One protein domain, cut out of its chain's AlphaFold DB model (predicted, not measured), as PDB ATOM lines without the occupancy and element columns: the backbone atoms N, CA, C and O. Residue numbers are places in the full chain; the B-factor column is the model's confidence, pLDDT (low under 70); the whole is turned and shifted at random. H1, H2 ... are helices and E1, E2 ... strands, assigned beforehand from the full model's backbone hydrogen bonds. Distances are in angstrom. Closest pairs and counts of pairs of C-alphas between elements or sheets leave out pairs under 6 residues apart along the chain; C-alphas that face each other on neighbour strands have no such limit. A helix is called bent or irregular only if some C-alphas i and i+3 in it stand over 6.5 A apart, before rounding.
ATOM      1  N   VAL A   3     -14.863  21.578  -8.719       94.75
ATOM      2  CA  VAL A   3     -15.733  21.790  -9.878       94.75
ATOM      3  C   VAL A   3     -16.047  23.276  -9.947       94.75
ATOM      4  O   VAL A   3     -16.221  23.908  -8.905       94.75
ATOM      5  N   THR A   4     -16.093  23.837 -11.151       97.25
ATOM      6  CA  THR A   4     -16.433  25.244 -11.378       97.25
ATOM      7  C   THR A   4     -17.503  25.335 -12.455       97.25
ATOM      8  O   THR A   4     -17.411  24.641 -13.468       97.25
ATOM      9  N   ILE A   5     -18.503  26.185 -12.226       97.81
ATOM     10  CA  ILE A   5     -19.457  26.634 -13.240       97.81
ATOM     11  C   ILE A   5     -19.313  28.132 -13.452       97.81
ATOM     12  O   ILE A   5     -19.051  28.881 -12.508       97.81
ATOM     13  N   THR A   6     -19.496  28.559 -14.695       98.25
ATOM     14  CA  THR A   6     -19.399  29.964 -15.085       98.25
ATOM     15  C   THR A   6     -20.604  30.376 -15.909       98.25
ATOM     16  O   THR A   6     -21.059  29.606 -16.756       98.25
ATOM     17  N   SER A   7     -21.077  31.600 -15.710       98.50
ATOM     18  CA  SER A   7     -22.109  32.217 -16.541       98.50
ATOM     19  C   SER A   7     -21.758  33.682 -16.771       98.50
ATOM     20  O   SER A   7     -21.150  34.323 -15.911       98.50
ATOM     21  N   LEU A   8     -22.087  34.204 -17.951       98.19
ATOM     22  CA  LEU A   8     -21.782  35.577 -18.336       98.19
ATOM     23  C   LEU A   8     -22.965  36.219 -19.048       98.19
ATOM     24  O   LEU A   8     -23.710  35.538 -19.744       98.19
ATOM     25  N   VAL A   9     -23.067  37.536 -18.910       98.31
ATOM     26  CA  VAL A   9     -24.023  38.393 -19.616       98.31
ATOM     27  C   VAL A   9     -23.312  39.637 -20.144       98.31
ATOM     28  O   VAL A   9     -22.302  40.086 -19.583       98.31
ATOM     29  N   ARG A  10     -23.808  40.182 -21.256       98.31
ATOM     30  CA  ARG A  10     -23.212  41.324 -21.958       98.31
ATOM     31  C   ARG A  10     -24.252  42.384 -22.286       98.31
ATOM     32  O   ARG A  10     -25.408  42.095 -22.564       98.31
ATOM     33  N   GLY A  11     -23.786  43.622 -22.291       97.56
ATOM     34  CA  GLY A  11     -24.537  44.805 -22.663       97.56
ATOM     35  C   GLY A  11     -23.626  45.826 -23.321       97.56
ATOM     36  O   GLY A  11     -22.405  45.668 -23.395       97.56
ATOM     37  N   GLU A  12     -24.225  46.900 -23.800       97.19
ATOM     38  CA  GLU A  12     -23.510  48.044 -24.335       97.19
ATOM     39  C   GLU A  12     -23.102  48.990 -23.203       97.19
ATOM     40  O   GLU A  12     -23.811  49.161 -22.210       97.19
ATOM     41  N   THR A  13     -21.956  49.650 -23.358       94.81
ATOM     42  CA  THR A  13     -21.484  50.684 -22.419       94.81
ATOM     43  C   THR A  13     -22.224  52.013 -22.590       94.81
ATOM     44  O   THR A  13     -22.137  52.885 -21.727       94.81
ATOM     45  N   ASN A  14     -22.909  52.179 -23.726       95.00
ATOM     46  CA  ASN A  14     -23.712  53.344 -24.090       95.00
ATOM     47  C   ASN A  14     -25.081  52.863 -24.604       95.00
ATOM     48  O   ASN A  14     -25.301  52.876 -25.816       95.00
ATOM     49  N   PRO A  15     -25.963  52.384 -23.712       94.81
ATOM     50  CA  PRO A  15     -27.291  51.936 -24.104       94.81
ATOM     51  C   PRO A  15     -28.130  53.085 -24.673       94.81
ATOM     52  O   PRO A  15     -27.818  54.268 -24.518       94.81
ATOM     53  N   GLN A  16     -29.227  52.733 -25.344       94.00
ATOM     54  CA  GLN A  16     -30.164  53.722 -25.860       94.00
ATOM     55  C   GLN A  16     -30.836  54.488 -24.711       94.00
ATOM     56  O   GLN A  16     -31.557  53.900 -23.908       94.00
ATOM     57  N   ILE A  17     -30.689  55.813 -24.705       94.94
ATOM     58  CA  ILE A  17     -31.393  56.688 -23.763       94.94
ATOM     59  C   ILE A  17     -32.843  56.890 -24.228       94.94
ATOM     60  O   ILE A  17     -33.099  57.197 -25.399       94.94
ATOM     61  N   ARG A  18     -33.802  56.734 -23.314       93.50
ATOM     62  CA  ARG A  18     -35.244  56.899 -23.552       93.50
ATOM     63  C   ARG A  18     -35.837  57.939 -22.612       93.50
ATOM     64  O   ARG A  18     -35.566  57.917 -21.422       93.50
ATOM     65  N   THR A  19     -36.681  58.822 -23.142       91.50
ATOM     66  CA  THR A  19     -37.459  59.816 -22.370       91.50
ATOM     67  C   THR A  19     -38.903  59.377 -22.130       91.50
ATOM     68  O   THR A  19     -39.618  59.951 -21.317       91.50
ATOM     69  N   ASP A  20     -39.369  58.397 -22.900       86.12
ATOM     70  CA  ASP A  20     -40.751  57.920 -22.965       86.12
ATOM     71  C   ASP A  20     -40.963  56.596 -22.212       86.12
ATOM     72  O   ASP A  20     -42.094  56.138 -22.062       86.12
ATOM     73  N   GLN A  21     -39.880  55.965 -21.754       86.75
ATOM     74  CA  GLN A  21     -39.892  54.647 -21.128       86.75
ATOM     75  C   GLN A  21     -39.034  54.640 -19.870       86.75
ATOM     76  O   GLN A  21     -37.924  55.153 -19.875       86.75
ATOM     77  N   LYS A  22     -39.535  53.982 -18.822       91.62
ATOM     78  CA  LYS A  22     -38.809  53.729 -17.564       91.62
ATOM     79  C   LYS A  22     -38.018  52.429 -17.562       91.62
ATOM     80  O   LYS A  22     -37.463  52.040 -16.545       91.62
ATOM     81  N   LYS A  23     -38.030  51.714 -18.684       95.50
ATOM     82  CA  LYS A  23     -37.366  50.431 -18.859       95.50
ATOM     83  C   LYS A  23     -36.674  50.428 -20.214       95.50
ATOM     84  O   LYS A  23     -37.334  50.640 -21.228       95.50
ATOM     85  N   VAL A  24     -35.381  50.140 -20.215       96.69
ATOM     86  CA  VAL A  24     -34.538  49.999 -21.403       96.69
ATOM     87  C   VAL A  24     -33.917  48.609 -21.389       96.69
ATOM     88  O   VAL A  24     -33.414  48.151 -20.368       96.69
ATOM     89  N   ILE A  25     -33.974  47.918 -22.525       97.25
ATOM     90  CA  ILE A  25     -33.286  46.636 -22.705       97.25
ATOM     91  C   ILE A  25     -31.897  46.941 -23.262       97.25
ATOM     92  O   ILE A  25     -31.785  47.549 -24.325       97.25
ATOM     93  N   ASN A  26     -30.861  46.512 -22.550       96.50
ATOM     94  CA  ASN A  26     -29.461  46.622 -22.944       96.50
ATOM     95  C   ASN A  26     -28.882  45.215 -23.153       96.50
ATOM     96  O   ASN A  26     -28.099  44.719 -22.343       96.50
ATOM     97  N   ILE A  27     -29.322  44.569 -24.237       97.19
ATOM     98  CA  ILE A  27     -29.022  43.168 -24.568       97.19
ATOM     99  C   ILE A  27     -29.483  42.236 -23.431       97.19
ATOM    100  O   ILE A  27     -30.688  42.037 -23.288       97.19
ATOM    101  N   ASP A  28     -28.565  41.710 -22.616       97.94
ATOM    102  CA  ASP A  28     -28.876  40.778 -21.525       97.94
ATOM    103  C   ASP A  28     -29.307  41.503 -20.236       97.94
ATOM    104  O   ASP A  28     -29.792  40.880 -19.291       97.94
ATOM    105  N   PHE A  29     -29.130  42.825 -20.191       98.44
ATOM    106  CA  PHE A  29     -29.471  43.664 -19.051       98.44
ATOM    107  C   PHE A  29     -30.813  44.372 -19.248       98.44
ATOM    108  O   PHE A  29     -31.191  44.772 -20.353       98.44
ATOM    109  N   ILE A  30     -31.511  44.608 -18.141       98.25
ATOM    110  CA  ILE A  30     -32.698  45.455 -18.087       98.25
ATOM    111  C   ILE A  30     -32.386  46.647 -17.189       98.25
ATOM    112  O   ILE A  30     -32.237  46.490 -15.982       98.25
ATOM    113  N   ILE A  31     -32.335  47.839 -17.773       98.00
ATOM    114  CA  ILE A  31     -32.151  49.099 -17.054       98.00
ATOM    115  C   ILE A  31     -33.526  49.675 -16.731       98.00
ATOM    116  O   ILE A  31     -34.395  49.763 -17.602       98.00
ATOM    117  N   ILE A  32     -33.736  50.052 -15.480       97.31
ATOM    118  CA  ILE A  32     -34.989  50.566 -14.941       97.31
ATOM    119  C   ILE A  32     -34.689  51.913 -14.297       97.31
ATOM    120  O   ILE A  32     -33.981  51.971 -13.295       97.31
ATOM    121  N   GLY A  33     -35.224  52.984 -14.873       94.25
ATOM    122  CA  GLY A  33     -35.025  54.335 -14.358       94.25
ATOM    123  C   GLY A  33     -35.879  54.614 -13.129       94.25
ATOM    124  O   GLY A  33     -36.987  54.075 -12.994       94.25
ATOM    125  N   ASP A  34     -35.390  55.501 -12.264       90.38
ATOM    126  CA  ASP A  34     -36.162  56.009 -11.136       90.38
ATOM    127  C   ASP A  34     -37.511  56.608 -11.606       90.38
ATOM    128  O   ASP A  34     -37.588  57.253 -12.668       90.38
ATOM    129  N   PRO A  35     -38.619  56.418 -10.860       87.62
ATOM    130  CA  PRO A  35     -39.916  56.992 -11.211       87.62
ATOM    131  C   PRO A  35     -39.889  58.509 -11.470       87.62
ATOM    132  O   PRO A  35     -40.610  58.973 -12.358       87.62
ATOM    133  N   ALA A  36     -39.033  59.266 -10.781       88.25
ATOM    134  CA  ALA A  36     -38.873  60.710 -10.931       88.25
ATOM    135  C   ALA A  36     -37.908  61.134 -12.059       88.25
ATOM    136  O   ALA A  36     -37.966  62.286 -12.489       88.25
ATOM    137  N   ALA A  37     -37.069  60.234 -12.584       87.62
ATOM    138  CA  ALA A  37     -36.098  60.562 -13.635       87.62
ATOM    139  C   ALA A  37     -36.767  60.961 -14.967       87.62
ATOM    140  O   ALA A  37     -37.802  60.419 -15.356       87.62
ATOM    141  N   THR A  38     -36.182  61.879 -15.736       89.50
ATOM    142  CA  THR A  38     -36.715  62.243 -17.069       89.50
ATOM    143  C   THR A  38     -36.172  61.366 -18.199       89.50
ATOM    144  O   THR A  38     -36.680  61.432 -19.317       89.50
ATOM    145  N   HIS A  39     -35.147  60.560 -17.917       92.44
ATOM    146  CA  HIS A  39     -34.475  59.675 -18.864       92.44
ATOM    147  C   HIS A  39     -34.287  58.277 -18.250       92.44
ATOM    148  O   HIS A  39     -34.404  58.100 -17.039       92.44
ATOM    149  N   THR A  40     -34.054  57.273 -19.091       96.12
ATOM    150  CA  THR A  40     -33.611  55.928 -18.697       96.12
ATOM    151  C   THR A  40     -32.599  55.411 -19.722       96.12
ATOM    152  O   THR A  40     -32.767  55.664 -20.915       96.12
ATOM    153  N   GLY A  41     -31.588  54.670 -19.280       94.50
ATOM    154  CA  GLY A  41     -30.428  54.239 -20.052       94.50
ATOM    155  C   GLY A  41     -29.253  55.223 -20.013       94.50
ATOM    156  O   GLY A  41     -28.352  55.089 -20.838       94.50
ATOM    157  N   ASP A  42     -29.251  56.225 -19.131       93.25
ATOM    158  CA  ASP A  42     -28.153  57.199 -19.045       93.25
ATOM    159  C   ASP A  42     -27.166  56.922 -17.900       93.25
ATOM    160  O   ASP A  42     -26.069  57.489 -17.909       93.25
ATOM    161  N   GLY A  43     -27.506  55.985 -17.010       90.56
ATOM    162  CA  GLY A  43     -26.712  55.519 -15.879       90.56
ATOM    163  C   GLY A  43     -26.751  56.428 -14.657       90.56
ATOM    164  O   GLY A  43     -25.809  56.362 -13.874       90.56
ATOM    165  N   ASN A  44     -27.770  57.281 -14.517       92.75
ATOM    166  CA  ASN A  44     -28.031  58.054 -13.301       92.75
ATOM    167  C   ASN A  44     -29.310  57.558 -12.621       92.75
ATOM    168  O   ASN A  44     -30.331  57.411 -13.293       92.75
ATOM    169  N   ASP A  45     -29.274  57.363 -11.299       91.12
ATOM    170  CA  ASP A  45     -30.433  56.943 -10.497       91.12
ATOM    171  C   ASP A  45     -31.178  55.725 -11.111       91.12
ATOM    172  O   ASP A  45     -32.411  55.675 -11.208       91.12
ATOM    173  N   GLU A  46     -30.428  54.732 -11.603       94.81
ATOM    174  CA  GLU A  46     -30.952  53.612 -12.391       94.81
ATOM    175  C   GLU A  46     -30.692  52.261 -11.728       94.81
ATOM    176  O   GLU A  46     -29.622  51.972 -11.207       94.81
ATOM    177  N   ARG A  47     -31.661  51.350 -11.804       96.81
ATOM    178  CA  ARG A  47     -31.451  49.948 -11.435       96.81
ATOM    179  C   ARG A  47     -31.185  49.117 -12.680       96.81
ATOM    180  O   ARG A  47     -31.991  49.127 -13.602       96.81
ATOM    181  N   THR A  48     -30.112  48.338 -12.681       98.44
ATOM    182  CA  THR A  48     -29.832  47.353 -13.726       98.44
ATOM    183  C   THR A  48     -30.052  45.939 -13.195       98.44
ATOM    184  O   THR A  48     -29.373  45.515 -12.263       98.44
ATOM    185  N   ASP A  49     -30.972  45.204 -13.816       98.56
ATOM    186  CA  ASP A  49     -31.304  43.813 -13.499       98.56
ATOM    187  C   ASP A  49     -30.713  42.875 -14.571       98.56
ATOM    188  O   ASP A  49     -30.761  43.183 -15.766       98.56
ATOM    189  N   TRP A  50     -30.184  41.718 -14.165       98.69
ATOM    190  CA  TRP A  50     -29.786  40.623 -15.068       98.69
ATOM    191  C   TRP A  50     -29.891  39.265 -14.375       98.69
ATOM    192  O   TRP A  50     -30.090  39.190 -13.165       98.69
ATOM    193  N   THR A  51     -29.719  38.187 -15.136       98.69
ATOM    194  CA  THR A  51     -29.740  36.821 -14.605       98.69
ATOM    195  C   THR A  51     -28.570  36.027 -15.158       98.69
ATOM    196  O   THR A  51     -28.370  35.976 -16.370       98.69
ATOM    197  N   PHE A  52     -27.811  35.376 -14.279       98.69
ATOM    198  CA  PHE A  52     -26.882  34.326 -14.686       98.69
ATOM    199  C   PHE A  52     -27.639  33.017 -14.872       98.69
ATOM    200  O   PHE A  52     -28.378  32.614 -13.980       98.69
ATOM    201  N   ASP A  53     -27.437  32.342 -15.999       98.25
ATOM    202  CA  ASP A  53     -28.030  31.033 -16.274       98.25
ATOM    203  C   ASP A  53     -26.934  29.960 -16.308       98.25
ATOM    204  O   ASP A  53     -25.981  30.056 -17.092       98.25
ATOM    205  N   PHE A  54     -27.053  28.959 -15.434       98.06
ATOM    206  CA  PHE A  54     -26.142  27.819 -15.344       98.06
ATOM    207  C   PHE A  54     -26.770  26.505 -15.827       98.06
ATOM    208  O   PHE A  54     -26.090  25.479 -15.823       98.06
ATOM    209  N   THR A  55     -28.028  26.505 -16.277       96.50
ATOM    210  CA  THR A  55     -28.781  25.289 -16.647       96.50
ATOM    211  C   THR A  55     -28.118  24.482 -17.758       96.50
ATOM    212  O   THR A  55     -28.199  23.255 -17.779       96.50
ATOM    213  N   ILE A  56     -27.417  25.165 -18.664       93.44
ATOM    214  CA  ILE A  56     -26.680  24.557 -19.776       93.44
ATOM    215  C   ILE A  56     -25.293  24.040 -19.376       93.44
ATOM    216  O   ILE A  56     -24.621  23.393 -20.181       93.44
ATOM    217  N   HIS A  57     -24.828  24.332 -18.158       95.75
ATOM    218  CA  HIS A  57     -23.511  23.909 -17.715       95.75
ATOM    219  C   HIS A  57     -23.542  22.414 -17.349       95.75
ATOM    220  O   HIS A  57     -24.299  22.016 -16.463       95.75
ATOM    221  N   PRO A  58     -22.693  21.557 -17.949       94.88
ATOM    222  CA  PRO A  58     -22.812  20.097 -17.823       94.88
ATOM    223  C   PRO A  58     -22.661  19.576 -16.389       94.88
ATOM    224  O   PRO A  58     -23.141  18.496 -16.061       94.88
ATOM    225  N   VAL A  59     -21.990  20.347 -15.532       94.94
ATOM    226  CA  VAL A  59     -21.767  20.010 -14.118       94.94
ATOM    227  C   VAL A  59     -22.615  20.841 -13.149       94.94
ATOM    228  O   VAL A  59     -22.470  20.666 -11.943       94.94
ATOM    229  N   TYR A  60     -23.539  21.685 -13.629       94.50
ATOM    230  CA  TYR A  60     -24.511  22.365 -12.759       94.50
ATOM    231  C   TYR A  60     -25.278  21.401 -11.834       94.50
ATOM    232  O   TYR A  60     -25.376  21.717 -10.653       94.50
ATOM    233  N   PRO A  61     -25.707  20.189 -12.263       94.25
ATOM    234  CA  PRO A  61     -26.400  19.253 -11.370       94.25
ATOM    235  C   PRO A  61     -25.610  18.827 -10.122       94.25
ATOM    236  O   PRO A  61     -26.187  18.240  -9.211       94.25
ATOM    237  N   SER A  62     -24.296  19.082 -10.079       93.56
ATOM    238  CA  SER A  62     -23.480  18.831  -8.886       93.56
ATOM    239  C   SER A  62     -23.555  19.943  -7.836       93.56
ATOM    240  O   SER A  62     -23.216  19.678  -6.689       93.56
ATOM    241  N   PHE A  63     -24.052  21.135  -8.186       95.12
ATOM    242  CA  PHE A  63     -24.183  22.279  -7.287       95.12
ATOM    243  C   PHE A  63     -25.503  22.186  -6.521       95.12
ATOM    244  O   PHE A  63     -26.584  22.373  -7.075       95.12
ATOM    245  N   SER A  64     -25.411  21.912  -5.224       93.94
ATOM    246  CA  SER A  64     -26.560  21.811  -4.327       93.94
ATOM    247  C   SER A  64     -26.241  22.421  -2.968       93.94
ATOM    248  O   SER A  64     -25.079  22.565  -2.591       93.94
ATOM    249  N   THR A  65     -27.273  22.717  -2.179       94.25
ATOM    250  CA  THR A  65     -27.129  23.280  -0.825       94.25
ATOM    251  C   THR A  65     -26.433  22.349   0.176       94.25
ATOM    252  O   THR A  65     -26.112  22.784   1.279       94.25
ATOM    253  N   SER A  66     -26.170  21.081  -0.177       90.69
ATOM    254  CA  SER A  66     -25.400  20.151   0.662       90.69
ATOM    255  C   SER A  66     -23.883  20.318   0.529       90.69
ATOM    256  O   SER A  66     -23.137  19.638   1.231       90.69
ATOM    257  N   GLN A  67     -23.422  21.162  -0.393       90.06
ATOM    258  CA  GLN A  67     -22.011  21.448  -0.612       90.06
ATOM    259  C   GLN A  67     -21.697  22.904  -0.279       90.06
ATOM    260  O   GLN A  67     -22.551  23.783  -0.366       90.06
ATOM    261  N   GLU A  68     -20.442  23.156   0.083       95.31
ATOM    262  CA  GLU A  68     -19.945  24.505   0.319       95.31
ATOM    263  C   GLU A  68     -19.134  24.998  -0.884       95.31
ATOM    264  O   GLU A  68     -18.257  24.301  -1.411       95.31
ATOM    265  N   LEU A  69     -19.431  26.221  -1.311       97.44
ATOM    266  CA  LEU A  69     -18.654  26.956  -2.287       97.44
ATOM    267  C   LEU A  69     -17.300  27.316  -1.677       97.44
ATOM    268  O   LEU A  69     -17.206  27.870  -0.588       97.44
ATOM    269  N   LYS A  70     -16.238  27.034  -2.424       96.81
ATOM    270  CA  LYS A  70     -14.884  27.521  -2.160       96.81
ATOM    271  C   LYS A  70     -14.714  28.979  -2.560       96.81
ATOM    272  O   LYS A  70     -13.917  29.676  -1.945       96.81
ATOM    273  N   PHE A  71     -15.388  29.393  -3.630       97.62
ATOM    274  CA  PHE A  71     -15.430  30.777  -4.086       97.62
ATOM    275  C   PHE A  71     -16.695  31.039  -4.907       97.62
ATOM    276  O   PHE A  71     -17.242  30.128  -5.541       97.62
ATOM    277  N   ALA A  72     -17.116  32.299  -4.907       98.50
ATOM    278  CA  ALA A  72     -18.200  32.854  -5.700       98.50
ATOM    279  C   ALA A  72     -17.766  34.231  -6.227       98.50
ATOM    280  O   ALA A  72     -17.986  35.258  -5.591       98.50
ATOM    281  N   ARG A  73     -17.112  34.266  -7.390       98.75
ATOM    282  CA  ARG A  73     -16.465  35.480  -7.906       98.75
ATOM    283  C   ARG A  73     -17.328  36.170  -8.941       98.75
ATOM    284  O   ARG A  73     -17.517  35.644 -10.035       98.75
ATOM    285  N   LEU A  74     -17.790  37.369  -8.611       98.88
ATOM    286  CA  LEU A  74     -18.517  38.247  -9.516       98.88
ATOM    287  C   LEU A  74     -17.560  39.269 -10.124       98.88
ATOM    288  O   LEU A  74     -17.012  40.104  -9.413       98.88
ATOM    289  N   THR A  75     -17.389  39.239 -11.439       98.88
ATOM    290  CA  THR A  75     -16.666  40.270 -12.190       98.88
ATOM    291  C   THR A  75     -17.654  41.150 -12.940       98.88
ATOM    292  O   THR A  75     -18.471  40.636 -13.700       98.88
ATOM    293  N   LEU A  76     -17.562  42.468 -12.758       98.75
ATOM    294  CA  LEU A  76     -18.407  43.466 -13.417       98.75
ATOM    295  C   LEU A  76     -17.559  44.433 -14.244       98.75
ATOM    296  O   LEU A  76     -16.443  44.773 -13.849       98.75
ATOM    297  N   MET A  77     -18.113  44.920 -15.358       98.69
ATOM    298  CA  MET A  77     -17.616  46.119 -16.040       98.69
ATOM    299  C   MET A  77     -18.630  47.251 -15.893       98.69
ATOM    300  O   MET A  77     -19.710  47.213 -16.491       98.69
ATOM    301  N   LEU A  78     -18.254  48.251 -15.098       98.44
ATOM    302  CA  LEU A  78     -19.088  49.381 -14.702       98.44
ATOM    303  C   LEU A  78     -18.588  50.656 -15.372       98.44
ATOM    304  O   LEU A  78     -17.382  50.898 -15.405       98.44
ATOM    305  N   ALA A  79     -19.496  51.487 -15.871       97.88
ATOM    306  CA  ALA A  79     -19.189  52.835 -16.336       97.88
ATOM    307  C   ALA A  79     -19.916  53.865 -15.459       97.88
ATOM    308  O   ALA A  79     -21.045  54.233 -15.798       97.88
ATOM    309  N   PRO A  80     -19.302  54.323 -14.349       97.06
ATOM    310  CA  PRO A  80     -19.933  55.271 -13.437       97.06
ATOM    311  C   PRO A  80     -20.152  56.632 -14.097       97.06
ATOM    312  O   PRO A  80     -19.228  57.204 -14.691       97.06
ATOM    313  N   LYS A  81     -21.377  57.147 -14.008       94.50
ATOM    314  CA  LYS A  81     -21.819  58.375 -14.688       94.50
ATOM    315  C   LYS A  81     -21.897  59.567 -13.748       94.50
ATOM    316  O   LYS A  81     -21.652  60.694 -14.181       94.50
ATOM    317  N   ASN A  82     -22.126  59.314 -12.465       91.81
ATOM    318  CA  ASN A  82     -22.293  60.337 -11.447       91.81
ATOM    319  C   ASN A  82     -21.434  60.022 -10.208       91.81
ATOM    320  O   ASN A  82     -21.097  58.880  -9.914       91.81
ATOM    321  N   LYS A  83     -21.006  61.077  -9.503       93.06
ATOM    322  CA  LYS A  83     -20.195  60.995  -8.276       93.06
ATOM    323  C   LYS A  83     -20.935  60.340  -7.114       93.06
ATOM    324  O   LYS A  83     -20.283  59.972  -6.141       93.06
ATOM    325  N   LEU A  84     -22.254  60.221  -7.220       94.56
ATOM    326  CA  LEU A  84     -23.071  59.458  -6.295       94.56
ATOM    327  C   LEU A  84     -22.845  57.938  -6.399       94.56
ATOM    328  O   LEU A  84     -23.257  57.258  -5.480       94.56
ATOM    329  N   ILE A  85     -21.966  57.452  -7.298       95.12
ATOM    330  CA  ILE A  85     -21.371  56.089  -7.291       95.12
ATOM    331  C   ILE A  85     -20.962  55.567  -5.896       95.12
ATOM    332  O   ILE A  85     -20.859  54.367  -5.653       95.12
ATOM    333  N   THR A  86     -20.709  56.474  -4.950       96.19
ATOM    334  CA  THR A  86     -20.488  56.189  -3.527       96.19
ATOM    335  C   THR A  86     -21.664  55.520  -2.800       96.19
ATOM    336  O   THR A  86     -21.448  54.960  -1.727       96.19
ATOM    337  N   THR A  87     -22.886  55.599  -3.332       95.88
ATOM    338  CA  THR A  87     -24.107  54.981  -2.794       95.88
ATOM    339  C   THR A  87     -24.523  53.731  -3.551       95.88
ATOM    340  O   THR A  87     -25.383  53.013  -3.044       95.88
ATOM    341  N   ASP A  88     -23.879  53.418  -4.678       97.19
ATOM    342  CA  ASP A  88     -24.192  52.238  -5.479       97.19
ATOM    343  C   ASP A  88     -24.059  50.943  -4.678       97.19
ATOM    344  O   ASP A  88     -23.175  50.766  -3.823       97.19
ATOM    345  N   LEU A  89     -24.953  50.012  -5.008       97.94
ATOM    346  CA  LEU A  89     -25.088  48.710  -4.370       97.94
ATOM    347  C   LEU A  89     -25.235  47.621  -5.429       97.94
ATOM    348  O   LEU A  89     -25.867  47.818  -6.468       97.94
ATOM    349  N   VAL A  90     -24.717  46.436  -5.116       98.31
ATOM    350  CA  VAL A  90     -24.936  45.210  -5.892       98.31
ATOM    351  C   VAL A  90     -25.578  44.146  -5.006       98.31
ATOM    352  O   VAL A  90     -25.292  44.072  -3.814       98.31
ATOM    353  N   GLU A  91     -26.470  43.328  -5.557       98.19
ATOM    354  CA  GLU A  91     -27.148  42.260  -4.815       98.19
ATOM    355  C   GLU A  91     -27.440  41.040  -5.697       98.19
ATOM    356  O   GLU A  91     -27.710  41.173  -6.894       98.19
ATOM    357  N   ILE A  92     -27.426  39.851  -5.085       98.62
ATOM    358  CA  ILE A  92     -28.222  38.713  -5.568       98.62
ATOM    359  C   ILE A  92     -29.665  38.977  -5.134       98.62
ATOM    360  O   ILE A  92     -29.902  39.276  -3.961       98.62
ATOM    361  N   ASP A  93     -30.631  38.860  -6.045       97.69
ATOM    362  CA  ASP A  93     -32.028  39.119  -5.701       97.69
ATOM    363  C   ASP A  93     -32.515  38.163  -4.599       97.69
ATOM    364  O   ASP A  93     -32.337  36.949  -4.673       97.69
ATOM    365  N   GLY A  94     -33.123  38.727  -3.555       95.75
ATOM    366  CA  GLY A  94     -33.540  37.997  -2.357       95.75
ATOM    367  C   GLY A  94     -32.491  37.907  -1.242       95.75
ATOM    368  O   GLY A  94     -32.833  37.430  -0.159       95.75
ATOM    369  N   LEU A  95     -31.260  38.387  -1.453       98.06
ATOM    370  CA  LEU A  95     -30.242  38.549  -0.406       98.06
ATOM    371  C   LEU A  95     -30.046  40.031  -0.041       98.06
ATOM    372  O   LEU A  95     -30.636  40.923  -0.643       98.06
ATOM    373  N   HIS A  96     -29.252  40.302   0.998       97.25
ATOM    374  CA  HIS A  96     -28.972  41.677   1.421       97.25
ATOM    375  C   HIS A  96     -28.037  42.395   0.437       97.25
ATOM    376  O   HIS A  96     -27.249  41.766  -0.263       97.25
ATOM    377  N   GLN A  97     -28.088  43.721   0.414       98.06
ATOM    378  CA  GLN A  97     -27.292  44.541  -0.501       98.06
ATOM    379  C   GLN A  97     -25.826  44.632  -0.085       98.06
ATOM    380  O   GLN A  97     -25.517  44.770   1.099       98.06
ATOM    381  N   ILE A  98     -24.929  44.608  -1.069       98.19
ATOM    382  CA  ILE A  98     -23.490  44.770  -0.879       98.19
ATOM    383  C   ILE A  98     -23.106  46.218  -1.181       98.19
ATOM    384  O   ILE A  98     -23.150  46.660  -2.330       98.19
ATOM    385  N   ALA A  99     -22.664  46.920  -0.140       97.50
ATOM    386  CA  ALA A  99     -21.871  48.139  -0.252       97.50
ATOM    387  C   ALA A  99     -20.389  47.756  -0.190       97.50
ATOM    388  O   ALA A  99     -19.957  47.092   0.757       97.50
ATOM    389  N   THR A 100     -19.599  48.152  -1.186       96.31
ATOM    390  CA  THR A 100     -18.178  47.795  -1.227       96.31
ATOM    391  C   THR A 100     -17.302  48.923  -1.770       96.31
ATOM    392  O   THR A 100     -17.626  49.507  -2.811       96.31
ATOM    393  N   PRO A 101     -16.148  49.210  -1.129       96.38
ATOM    394  CA  PRO A 101     -15.226  50.236  -1.604       96.38
ATOM    395  C   PRO A 101     -14.728  50.005  -3.031       96.38
ATOM    396  O   PRO A 101     -14.416  50.975  -3.715       96.38
ATOM    397  N   ILE A 102     -14.664  48.757  -3.517       96.62
ATOM    398  CA  ILE A 102     -14.184  48.483  -4.881       96.62
ATOM    399  C   ILE A 102     -15.095  49.094  -5.960       96.62
ATOM    400  O   ILE A 102     -14.605  49.443  -7.028       96.62
ATOM    401  N   ILE A 103     -16.391  49.268  -5.667       97.31
ATOM    402  CA  ILE A 103     -17.349  49.990  -6.521       97.31
ATOM    403  C   ILE A 103     -17.370  51.473  -6.137       97.31
ATOM    404  O   ILE A 103     -17.156  52.343  -6.975       97.31
ATOM    405  N   GLN A 104     -17.558  51.764  -4.850       97.12
ATOM    406  CA  GLN A 104     -17.866  53.113  -4.356       97.12
ATOM    407  C   GLN A 104     -16.689  54.101  -4.423       97.12
ATOM    408  O   GLN A 104     -16.855  55.293  -4.170       97.12
ATOM    409  N   THR A 105     -15.489  53.624  -4.765       96.75
ATOM    410  CA  THR A 105     -14.297  54.461  -4.992       96.75
ATOM    411  C   THR A 105     -13.948  54.633  -6.471       96.75
ATOM    412  O   THR A 105     -12.962  55.305  -6.792       96.75
ATOM    413  N   LEU A 106     -14.736  54.054  -7.385       97.06
ATOM    414  CA  LEU A 106     -14.508  54.203  -8.818       97.06
ATOM    415  C   LEU A 106     -14.685  55.667  -9.254       97.06
ATOM    416  O   LEU A 106     -15.570  56.373  -8.769       97.06
ATOM    417  N   PRO A 107     -13.864  56.157 -10.197       96.44
ATOM    418  CA  PRO A 107     -13.994  57.522 -10.669       96.44
ATOM    419  C   PRO A 107     -15.214  57.670 -11.589       96.44
ATOM    420  O   PRO A 107     -15.303  57.034 -12.638       96.44
ATOM    421  N   ALA A 108     -16.107  58.597 -11.246       94.75
ATOM    422  CA  ALA A 108     -17.263  58.982 -12.057       94.75
ATOM    423  C   ALA A 108     -16.875  59.832 -13.277       94.75
ATOM    424  O   ALA A 108     -17.051  61.050 -13.301       94.75
ATOM    425  N   ASN A 109     -16.272  59.192 -14.278       94.00
ATOM    426  CA  ASN A 109     -15.803  59.828 -15.514       94.00
ATOM    427  C   ASN A 109     -16.398  59.190 -16.785       94.00
ATOM    428  O   ASN A 109     -15.936  59.482 -17.890       94.00
ATOM    429  N   GLY A 110     -17.382  58.296 -16.632       92.12
ATOM    430  CA  GLY A 110     -18.043  57.578 -17.719       92.12
ATOM    431  C   GLY A 110     -17.189  56.518 -18.421       92.12
ATOM    432  O   GLY A 110     -17.679  55.903 -19.369       92.12
ATOM    433  N   ARG A 111     -15.936  56.296 -18.001       96.06
ATOM    434  CA  ARG A 111     -15.090  55.213 -18.517       96.06
ATOM    435  C   ARG A 111     -15.456  53.899 -17.848       96.06
ATOM    436  O   ARG A 111     -15.944  53.868 -16.726       96.06
ATOM    437  N   VAL A 112     -15.175  52.815 -18.556       97.94
ATOM    438  CA  VAL A 112     -15.414  51.469 -18.054       97.94
ATOM    439  C   VAL A 112     -14.295  51.047 -17.108       97.94
ATOM    440  O   VAL A 112     -13.113  51.170 -17.433       97.94
ATOM    441  N   HIS A 113     -14.687  50.498 -15.968       98.25
ATOM    442  CA  HIS A 113     -13.828  49.925 -14.948       98.25
ATOM    443  C   HIS A 113     -14.226  48.472 -14.703       98.25
ATOM    444  O   HIS A 113     -15.411  48.161 -14.601       98.25
ATOM    445  N   THR A 114     -13.235  47.590 -14.589       98.44
ATOM    446  CA  THR A 114     -13.453  46.191 -14.214       98.44
ATOM    447  C   THR A 114     -13.245  46.029 -12.716       98.44
ATOM    448  O   THR A 114     -12.197  46.417 -12.199       98.44
ATOM    449  N   VAL A 115     -14.215  45.428 -12.033       98.19
ATOM    450  CA  VAL A 115     -14.134  45.089 -10.607       98.19
ATOM    451  C   VAL A 115     -14.454  43.616 -10.408       98.19
ATOM    452  O   VAL A 115     -15.281  43.062 -11.129       98.19
ATOM    453  N   THR A 116     -13.817  42.987  -9.423       98.62
ATOM    454  CA  THR A 116     -14.098  41.602  -9.030       98.62
ATOM    455  C   THR A 116     -14.407  41.559  -7.541       98.62
ATOM    456  O   THR A 116     -13.640  42.077  -6.734       98.62
ATOM    457  N   ILE A 117     -15.529  40.941  -7.191       98.50
ATOM    458  CA  ILE A 117     -16.054  40.825  -5.833       98.50
ATOM    459  C   ILE A 117     -16.118  39.339  -5.487       98.50
ATOM    460  O   ILE A 117     -16.705  38.552  -6.232       98.50
ATOM    461  N   GLU A 118     -15.519  38.955  -4.363       98.44
ATOM    462  CA  GLU A 118     -15.740  37.642  -3.761       98.44
ATOM    463  C   GLU A 118     -17.048  37.702  -2.966       98.44
ATOM    464  O   GLU A 118     -17.131  38.333  -1.915       98.44
ATOM    465  N   LEU A 119     -18.110  37.096  -3.496       98.56
ATOM    466  CA  LEU A 119     -19.438  37.150  -2.887       98.56
ATOM    467  C   LEU A 119     -19.481  36.411  -1.547       98.56
ATOM    468  O   LEU A 119     -20.334  36.734  -0.724       98.56
ATOM    469  N   LEU A 120     -18.564  35.468  -1.298       98.31
ATOM    470  CA  LEU A 120     -18.462  34.781  -0.008       98.31
ATOM    471  C   LEU A 120     -17.949  35.678   1.133       98.31
ATOM    472  O   LEU A 120     -18.142  35.330   2.295       98.31
ATOM    473  N   ASP A 121     -17.380  36.851   0.829       98.12
ATOM    474  CA  ASP A 121     -17.051  37.859   1.850       98.12
ATOM    475  C   ASP A 121     -18.314  38.534   2.425       98.12
ATOM    476  O   ASP A 121     -18.261  39.160   3.485       98.12
ATOM    477  N   TYR A 122     -19.455  38.401   1.737       98.25
ATOM    478  CA  TYR A 122     -20.724  39.053   2.080       98.25
ATOM    479  C   TYR A 122     -21.859  38.054   2.332       98.25
ATOM    480  O   TYR A 122     -22.696  38.261   3.209       98.25
ATOM    481  N   TYR A 123     -21.898  36.946   1.594       98.25
ATOM    482  CA  TYR A 123     -22.951  35.941   1.668       98.25
ATOM    483  C   TYR A 123     -22.415  34.588   2.120       98.25
ATOM    484  O   TYR A 123     -21.355  34.138   1.701       98.25
ATOM    485  N   CYS A 124     -23.220  33.861   2.893       97.38
ATOM    486  CA  CYS A 124     -22.960  32.448   3.130       97.38
ATOM    487  C   CYS A 124     -23.159  31.649   1.834       97.38
ATOM    488  O   CYS A 124     -24.151  31.851   1.129       97.38
ATOM    489  N   SER A 125     -22.291  30.663   1.586       97.94
ATOM    490  CA  SER A 125     -22.416  29.725   0.459       97.94
ATOM    491  C   SER A 125     -23.826  29.136   0.331       97.94
ATOM    492  O   SER A 125     -24.391  29.095  -0.761       97.94
ATOM    493  N   ALA A 126     -24.409  28.704   1.455       97.31
ATOM    494  CA  ALA A 126     -25.742  28.109   1.487       97.31
ATOM    495  C   ALA A 126     -26.824  29.049   0.929       97.31
ATOM    496  O   ALA A 126     -27.700  28.585   0.210       97.31
ATOM    497  N   ASN A 127     -26.724  30.361   1.182       98.00
ATOM    498  CA  ASN A 127     -27.696  31.341   0.694       98.00
ATOM    499  C   ASN A 127     -27.608  31.501  -0.829       98.00
ATOM    500  O   ASN A 127     -28.633  31.524  -1.502       98.00
ATOM    501  N   ILE A 128     -26.391  31.575  -1.383       98.38
ATOM    502  CA  ILE A 128     -26.184  31.669  -2.839       98.38
ATOM    503  C   ILE A 128     -26.744  30.419  -3.530       98.38
ATOM    504  O   ILE A 128     -27.490  30.523  -4.503       98.38
ATOM    505  N   LEU A 129     -26.408  29.236  -3.007       98.00
ATOM    506  CA  LEU A 129     -26.864  27.958  -3.553       98.00
ATOM    507  C   LEU A 129     -28.374  27.761  -3.397       98.00
ATOM    508  O   LEU A 129     -28.999  27.178  -4.277       98.00
ATOM    509  N   GLU A 130     -28.976  28.258  -2.316       97.81
ATOM    510  CA  GLU A 130     -30.426  28.212  -2.138       97.81
ATOM    511  C   GLU A 130     -31.142  29.049  -3.200       97.81
ATOM    512  O   GLU A 130     -32.096  28.554  -3.796       97.81
ATOM    513  N   ILE A 131     -30.676  30.273  -3.481       98.19
ATOM    514  CA  ILE A 131     -31.232  31.087  -4.572       98.19
ATOM    515  C   ILE A 131     -31.046  30.365  -5.909       98.19
ATOM    516  O   ILE A 131     -32.019  30.205  -6.643       98.19
ATOM    517  N   LEU A 132     -29.843  29.858  -6.189       97.75
ATOM    518  CA  LEU A 132     -29.553  29.139  -7.431       97.75
ATOM    519  C   LEU A 132     -30.513  27.958  -7.648       97.75
ATOM    520  O   LEU A 132     -31.100  27.831  -8.717       97.75
ATOM    521  N   VAL A 133     -30.710  27.111  -6.631       96.19
ATOM    522  CA  VAL A 133     -31.601  25.941  -6.709       96.19
ATOM    523  C   VAL A 133     -33.070  26.360  -6.786       96.19
ATOM    524  O   VAL A 133     -33.826  25.789  -7.567       96.19
ATOM    525  N   ARG A 134     -33.488  27.364  -6.005       97.00
ATOM    526  CA  ARG A 134     -34.867  27.882  -5.997       97.00
ATOM    527  C   ARG A 134     -35.287  28.443  -7.357       97.00
ATOM    528  O   ARG A 134     -36.471  28.422  -7.675       97.00
ATOM    529  N   HIS A 135     -34.329  28.951  -8.123       97.12
ATOM    530  CA  HIS A 135     -34.524  29.512  -9.455       97.12
ATOM    531  C   HIS A 135     -34.045  28.562 -10.565       97.12
ATOM    532  O   HIS A 135     -33.652  29.016 -11.636       97.12
ATOM    533  N   ASP A 136     -34.058  27.249 -10.319       96.31
ATOM    534  CA  ASP A 136     -33.768  26.214 -11.319       96.31
ATOM    535  C   ASP A 136     -32.416  26.391 -12.037       96.31
ATOM    536  O   ASP A 136     -32.274  26.058 -13.207       96.31
ATOM    537  N   GLY A 137     -31.391  26.886 -11.342       97.25
ATOM    538  CA  GLY A 137     -30.050  27.107 -11.895       97.25
ATOM    539  C   GLY A 137     -29.821  28.513 -12.427       97.25
ATOM    540  O   GLY A 137     -28.779  28.779 -13.030       97.25
ATOM    541  N   GLN A 138     -30.765  29.418 -12.187       98.44
ATOM    542  CA  GLN A 138     -30.634  30.830 -12.493       98.44
ATOM    543  C   GLN A 138     -30.294  31.633 -11.235       98.44
ATOM    544  O   GLN A 138     -30.767  31.340 -10.141       98.44
ATOM    545  N   LEU A 139     -29.469  32.666 -11.381       98.44
ATOM    546  CA  LEU A 139     -29.107  33.568 -10.294       98.44
ATOM    547  C   LEU A 139     -29.431  35.014 -10.700       98.44
ATOM    548  O   LEU A 139     -28.640  35.632 -11.423       98.44
ATOM    549  N   PRO A 140     -30.603  35.542 -10.305       98.56
ATOM    550  CA  PRO A 140     -30.981  36.924 -10.577       98.56
ATOM    551  C   PRO A 140     -30.129  37.898  -9.759       98.56
ATOM    552  O   PRO A 140     -29.868  37.688  -8.575       98.56
ATOM    553  N   MET A 141     -29.724  38.986 -10.397       98.62
ATOM    554  CA  MET A 141     -28.816  39.990  -9.861       98.62
ATOM    555  C   MET A 141     -29.361  41.390 -10.104       98.62
ATOM    556  O   MET A 141     -30.079  41.633 -11.080       98.62
ATOM    557  N   LYS A 142     -28.975  42.323  -9.234       98.50
ATOM    558  CA  LYS A 142     -29.288  43.743  -9.385       98.50
ATOM    559  C   LYS A 142     -28.069  44.591  -9.067       98.50
ATOM    560  O   LYS A 142     -27.301  44.296  -8.152       98.50
ATOM    561  N   TYR A 143     -27.934  45.673  -9.810       98.31
ATOM    562  CA  TYR A 143     -27.030  46.779  -9.541       98.31
ATOM    563  C   TYR A 143     -27.863  48.052  -9.470       98.31
ATOM    564  O   TYR A 143     -28.841  48.184 -10.207       98.31
ATOM    565  N   ARG A 144     -27.524  48.969  -8.574       94.94
ATOM    566  CA  ARG A 144     -28.312  50.177  -8.338       94.94
ATOM    567  C   ARG A 144     -27.455  51.421  -8.457       94.94
ATOM    568  O   ARG A 144     -26.345  51.425  -7.934       94.94
ATOM    569  N   ASP A 145     -28.104  52.444  -8.995       90.62
ATOM    570  CA  ASP A 145     -27.786  53.864  -8.933       90.62
ATOM    571  C   ASP A 145     -26.934  54.366 -10.117       90.62
ATOM    572  O   ASP A 145     -27.408  54.347 -11.258       90.62
ATOM    573  N   ASP A 146     -25.704  54.816  -9.899       95.19
ATOM    574  CA  ASP A 146     -25.025  55.775 -10.777       95.19
ATOM    575  C   ASP A 146     -23.993  55.177 -11.751       95.19
ATOM    576  O   ASP A 146     -22.968  55.803 -12.082       95.19
ATOM    577  N   ALA A 147     -24.241  53.963 -12.249       97.00
ATOM    578  CA  ALA A 147     -23.392  53.338 -13.259       97.00
ATOM    579  C   ALA A 147     -24.140  52.464 -14.270       97.00
ATOM    580  O   ALA A 147     -25.074  51.732 -13.954       97.00
ATOM    581  N   ILE A 148     -23.615  52.446 -15.500       98.06
ATOM    582  CA  ILE A 148     -24.008  51.459 -16.511       98.06
ATOM    583  C   ILE A 148     -23.236  50.157 -16.285       98.06
ATOM    584  O   ILE A 148     -22.000  50.150 -16.326       98.06
ATOM    585  N   VAL A 149     -23.957  49.042 -16.140       98.31
ATOM    586  CA  VAL A 149     -23.383  47.690 -16.197       98.31
ATOM    587  C   VAL A 149     -23.358  47.222 -17.652       98.31
ATOM    588  O   VAL A 149     -24.388  47.171 -18.318       98.31
ATOM    589  N   SER A 150     -22.171  46.883 -18.153       98.12
ATOM    590  CA  SER A 150     -21.971  46.438 -19.547       98.12
ATOM    591  C   SER A 150     -21.485  44.992 -19.665       98.12
ATOM    592  O   SER A 150     -21.516  44.388 -20.736       98.12
ATOM    593  N   TYR A 151     -21.045  44.408 -18.554       98.69
ATOM    594  CA  TYR A 151     -20.598  43.026 -18.479       98.69
ATOM    595  C   TYR A 151     -20.752  42.531 -17.051       98.69
ATOM    596  O   TYR A 151     -20.398  43.249 -16.112       98.69
ATOM    597  N   ALA A 152     -21.216  41.295 -16.910       98.75
ATOM    598  CA  ALA A 152     -21.155  40.570 -15.656       98.75
ATOM    599  C   ALA A 152     -20.758  39.117 -15.931       98.75
ATOM    600  O   ALA A 152     -21.228  38.500 -16.887       98.75
ATOM    601  N   HIS A 153     -19.881  38.573 -15.098       98.81
ATOM    602  CA  HIS A 153     -19.432  37.187 -15.149       98.81
ATOM    603  C   HIS A 153     -19.358  36.639 -13.735       98.81
ATOM    604  O   HIS A 153     -18.781  37.283 -12.858       98.81
ATOM    605  N   LEU A 154     -19.945  35.469 -13.522       98.75
ATOM    606  CA  LEU A 154     -19.966  34.810 -12.231       98.75
ATOM    607  C   LEU A 154     -19.340  33.429 -12.337       98.75
ATOM    608  O   LEU A 154     -19.753  32.615 -13.164       98.75
ATOM    609  N   GLU A 155     -18.385  33.170 -11.451       98.56
ATOM    610  CA  GLU A 155     -17.763  31.866 -11.265       98.56
ATOM    611  C   GLU A 155     -18.142  31.313  -9.894       98.56
ATOM    612  O   GLU A 155     -17.857  31.938  -8.870       98.56
ATOM    613  N   LEU A 156     -18.743  30.126  -9.866       98.38
ATOM    614  CA  LEU A 156     -19.038  29.394  -8.636       98.38
ATOM    615  C   LEU A 156     -18.205  28.118  -8.616       98.38
ATOM    616  O   LEU A 156     -18.172  27.386  -9.607       98.38
ATOM    617  N   SER A 157     -17.557  27.816  -7.495       97.75
ATOM    618  CA  SER A 157     -16.795  26.574  -7.354       97.75
ATOM    619  C   SER A 157     -16.978  25.928  -5.999       97.75
ATOM    620  O   SER A 157     -16.955  26.625  -4.994       97.75
ATOM    621  N   HIS A 158     -17.077  24.600  -5.958       92.81
ATOM    622  CA  HIS A 158     -17.105  23.800  -4.729       92.81
ATOM    623  C   HIS A 158     -16.036  22.691  -4.749       92.81
ATOM    624  O   HIS A 158     -15.371  22.430  -5.761       92.81
ATOM    625  N   ALA A 159     -15.826  22.038  -3.601       85.12
ATOM    626  CA  ALA A 159     -15.009  20.823  -3.517       85.12
ATOM    627  C   ALA A 159     -15.729  19.631  -4.165       85.12
ATOM    628  O   ALA A 159     -16.931  19.480  -3.966       85.12
ATOM    629  N   CYS A 160     -14.995  18.787  -4.900       62.75
ATOM    630  CA  CYS A 160     -15.463  17.434  -5.219       62.75
ATOM    631  C   CYS A 160     -15.506  16.571  -3.960       62.75
ATOM    632  O   CYS A 160     -14.506  16.642  -3.202       62.75
TER     633      CYS A 160
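Overview. This is residues 3 to 160 of the 160 residues of an uncharacterized protein of Chloroflexi bacterium (UniProt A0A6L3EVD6). The domain is an elongated sandwich of two twisted antiparallel sheets, their strands crossed at 42 degrees, with H3 across E9 and E5 toward one end of the long axis and the short helices H1 and H2 toward the other. Long loops lie at both ends of the long axis, residues 11 to 22 and 34 to 45 at one and residues 54 to 68 at the other. The sheets have the orders E2 - E3 - E4 - E8 - E6 and E1 - E9 - E5 - E7. The printed part has 158 residues, with elements in the order E1 E2 E3 E4 E5 H1 E6 H2 E7 H3 E8 E9; the class is mixed, helices and strands. It is compact, with a radius of gyration of the C-alphas of 15.7 A, and spans 49 by 29 by 22 A.

Arrangement. Edge strand E1, residues 3 to 10, is antiparallel to E9, residues 147 to 159, with N 5 and O 156 2.9 A apart, within hydrogen-bond range. E9 bends by 70 degrees at residue 150 and is antiparallel to E5, residues 69 to 80, with N 75 and O 153 at 2.8 A. E5 is antiparallel to edge strand E7, residues 113 to 118, with N 76 and O 115 at 2.9 A. E2, residues 23 to 26, E3, residues 29 to 33, and E4, residues 46 to 53, form a meander, each strand the antiparallel neighbour of the one before. E2 and E3 are a hairpin, with N 24 and O 31 at 2.8 A; so are E3 and E4, with N 32 and O 47 at 2.7 A. E4 is antiparallel to E8, residues 138 to 145, with N 48 and O 143 at 2.8 A, and E8 to edge strand E6, residues 89 to 92, with N 91 and O 142 at 2.9 A. The facing parts of the two sheets are 10.7 A centre to centre, their best planes 12 degrees apart; the closest C-alphas of E4 and E9, Thr 48 and Val 149, are 6.9 A apart. H3, residues 125 to 134, is on both sheets; its closest C-alphas to E8 are Leu 132 and Leu 139, 5.3 A apart. Its height over the sheet of E1, E9, E5 and E7 is 10.5 A, and it runs across the strands, at 76 degrees to E9 on the local plane. H1, residues 83 to 87, and H2, residues 101 to 104, touch, with the C-alphas of Thr 86 and Gln 104 closest at 4.1 A. Every O i to N i+4 pair of H3 is within hydrogen-bond range; H1 has 0 of 1 such pairs within range, with 1 of 2 O i to N i+3 pairs, and H2, with 4 residues, is too short for any O i to N i+4 pair but has its 1 O i to N i+3 pair within range.

Along the chain. E1 begins at C-alpha 3, (-15.733, 21.790, -9.878), and is 24.2 A long. E4 is 23.1 A, E5 30.5 A, E7 16.7 A, H3 14.1 A and E8 23.5 A long. H3 begins at C-alpha 125, (-22.416, 29.725, 0.459). H1 is irregular, but only just: C-alphas 83 and 86 are 6.8 A apart. E9, 35.0 A long, ends at C-alpha 159, (-15.009, 20.823, -3.517).

Size, cuts and confidence. The C-alphas of Thr 38 and Cys 160, the two farthest apart, are 51.0 A apart. The printed part has no cut; the links E1 to E2, E3 to E4 and E4 to E5 are long. The mean pLDDT of the printed part is 95.9, and residue 160, the chain's last, is under 70.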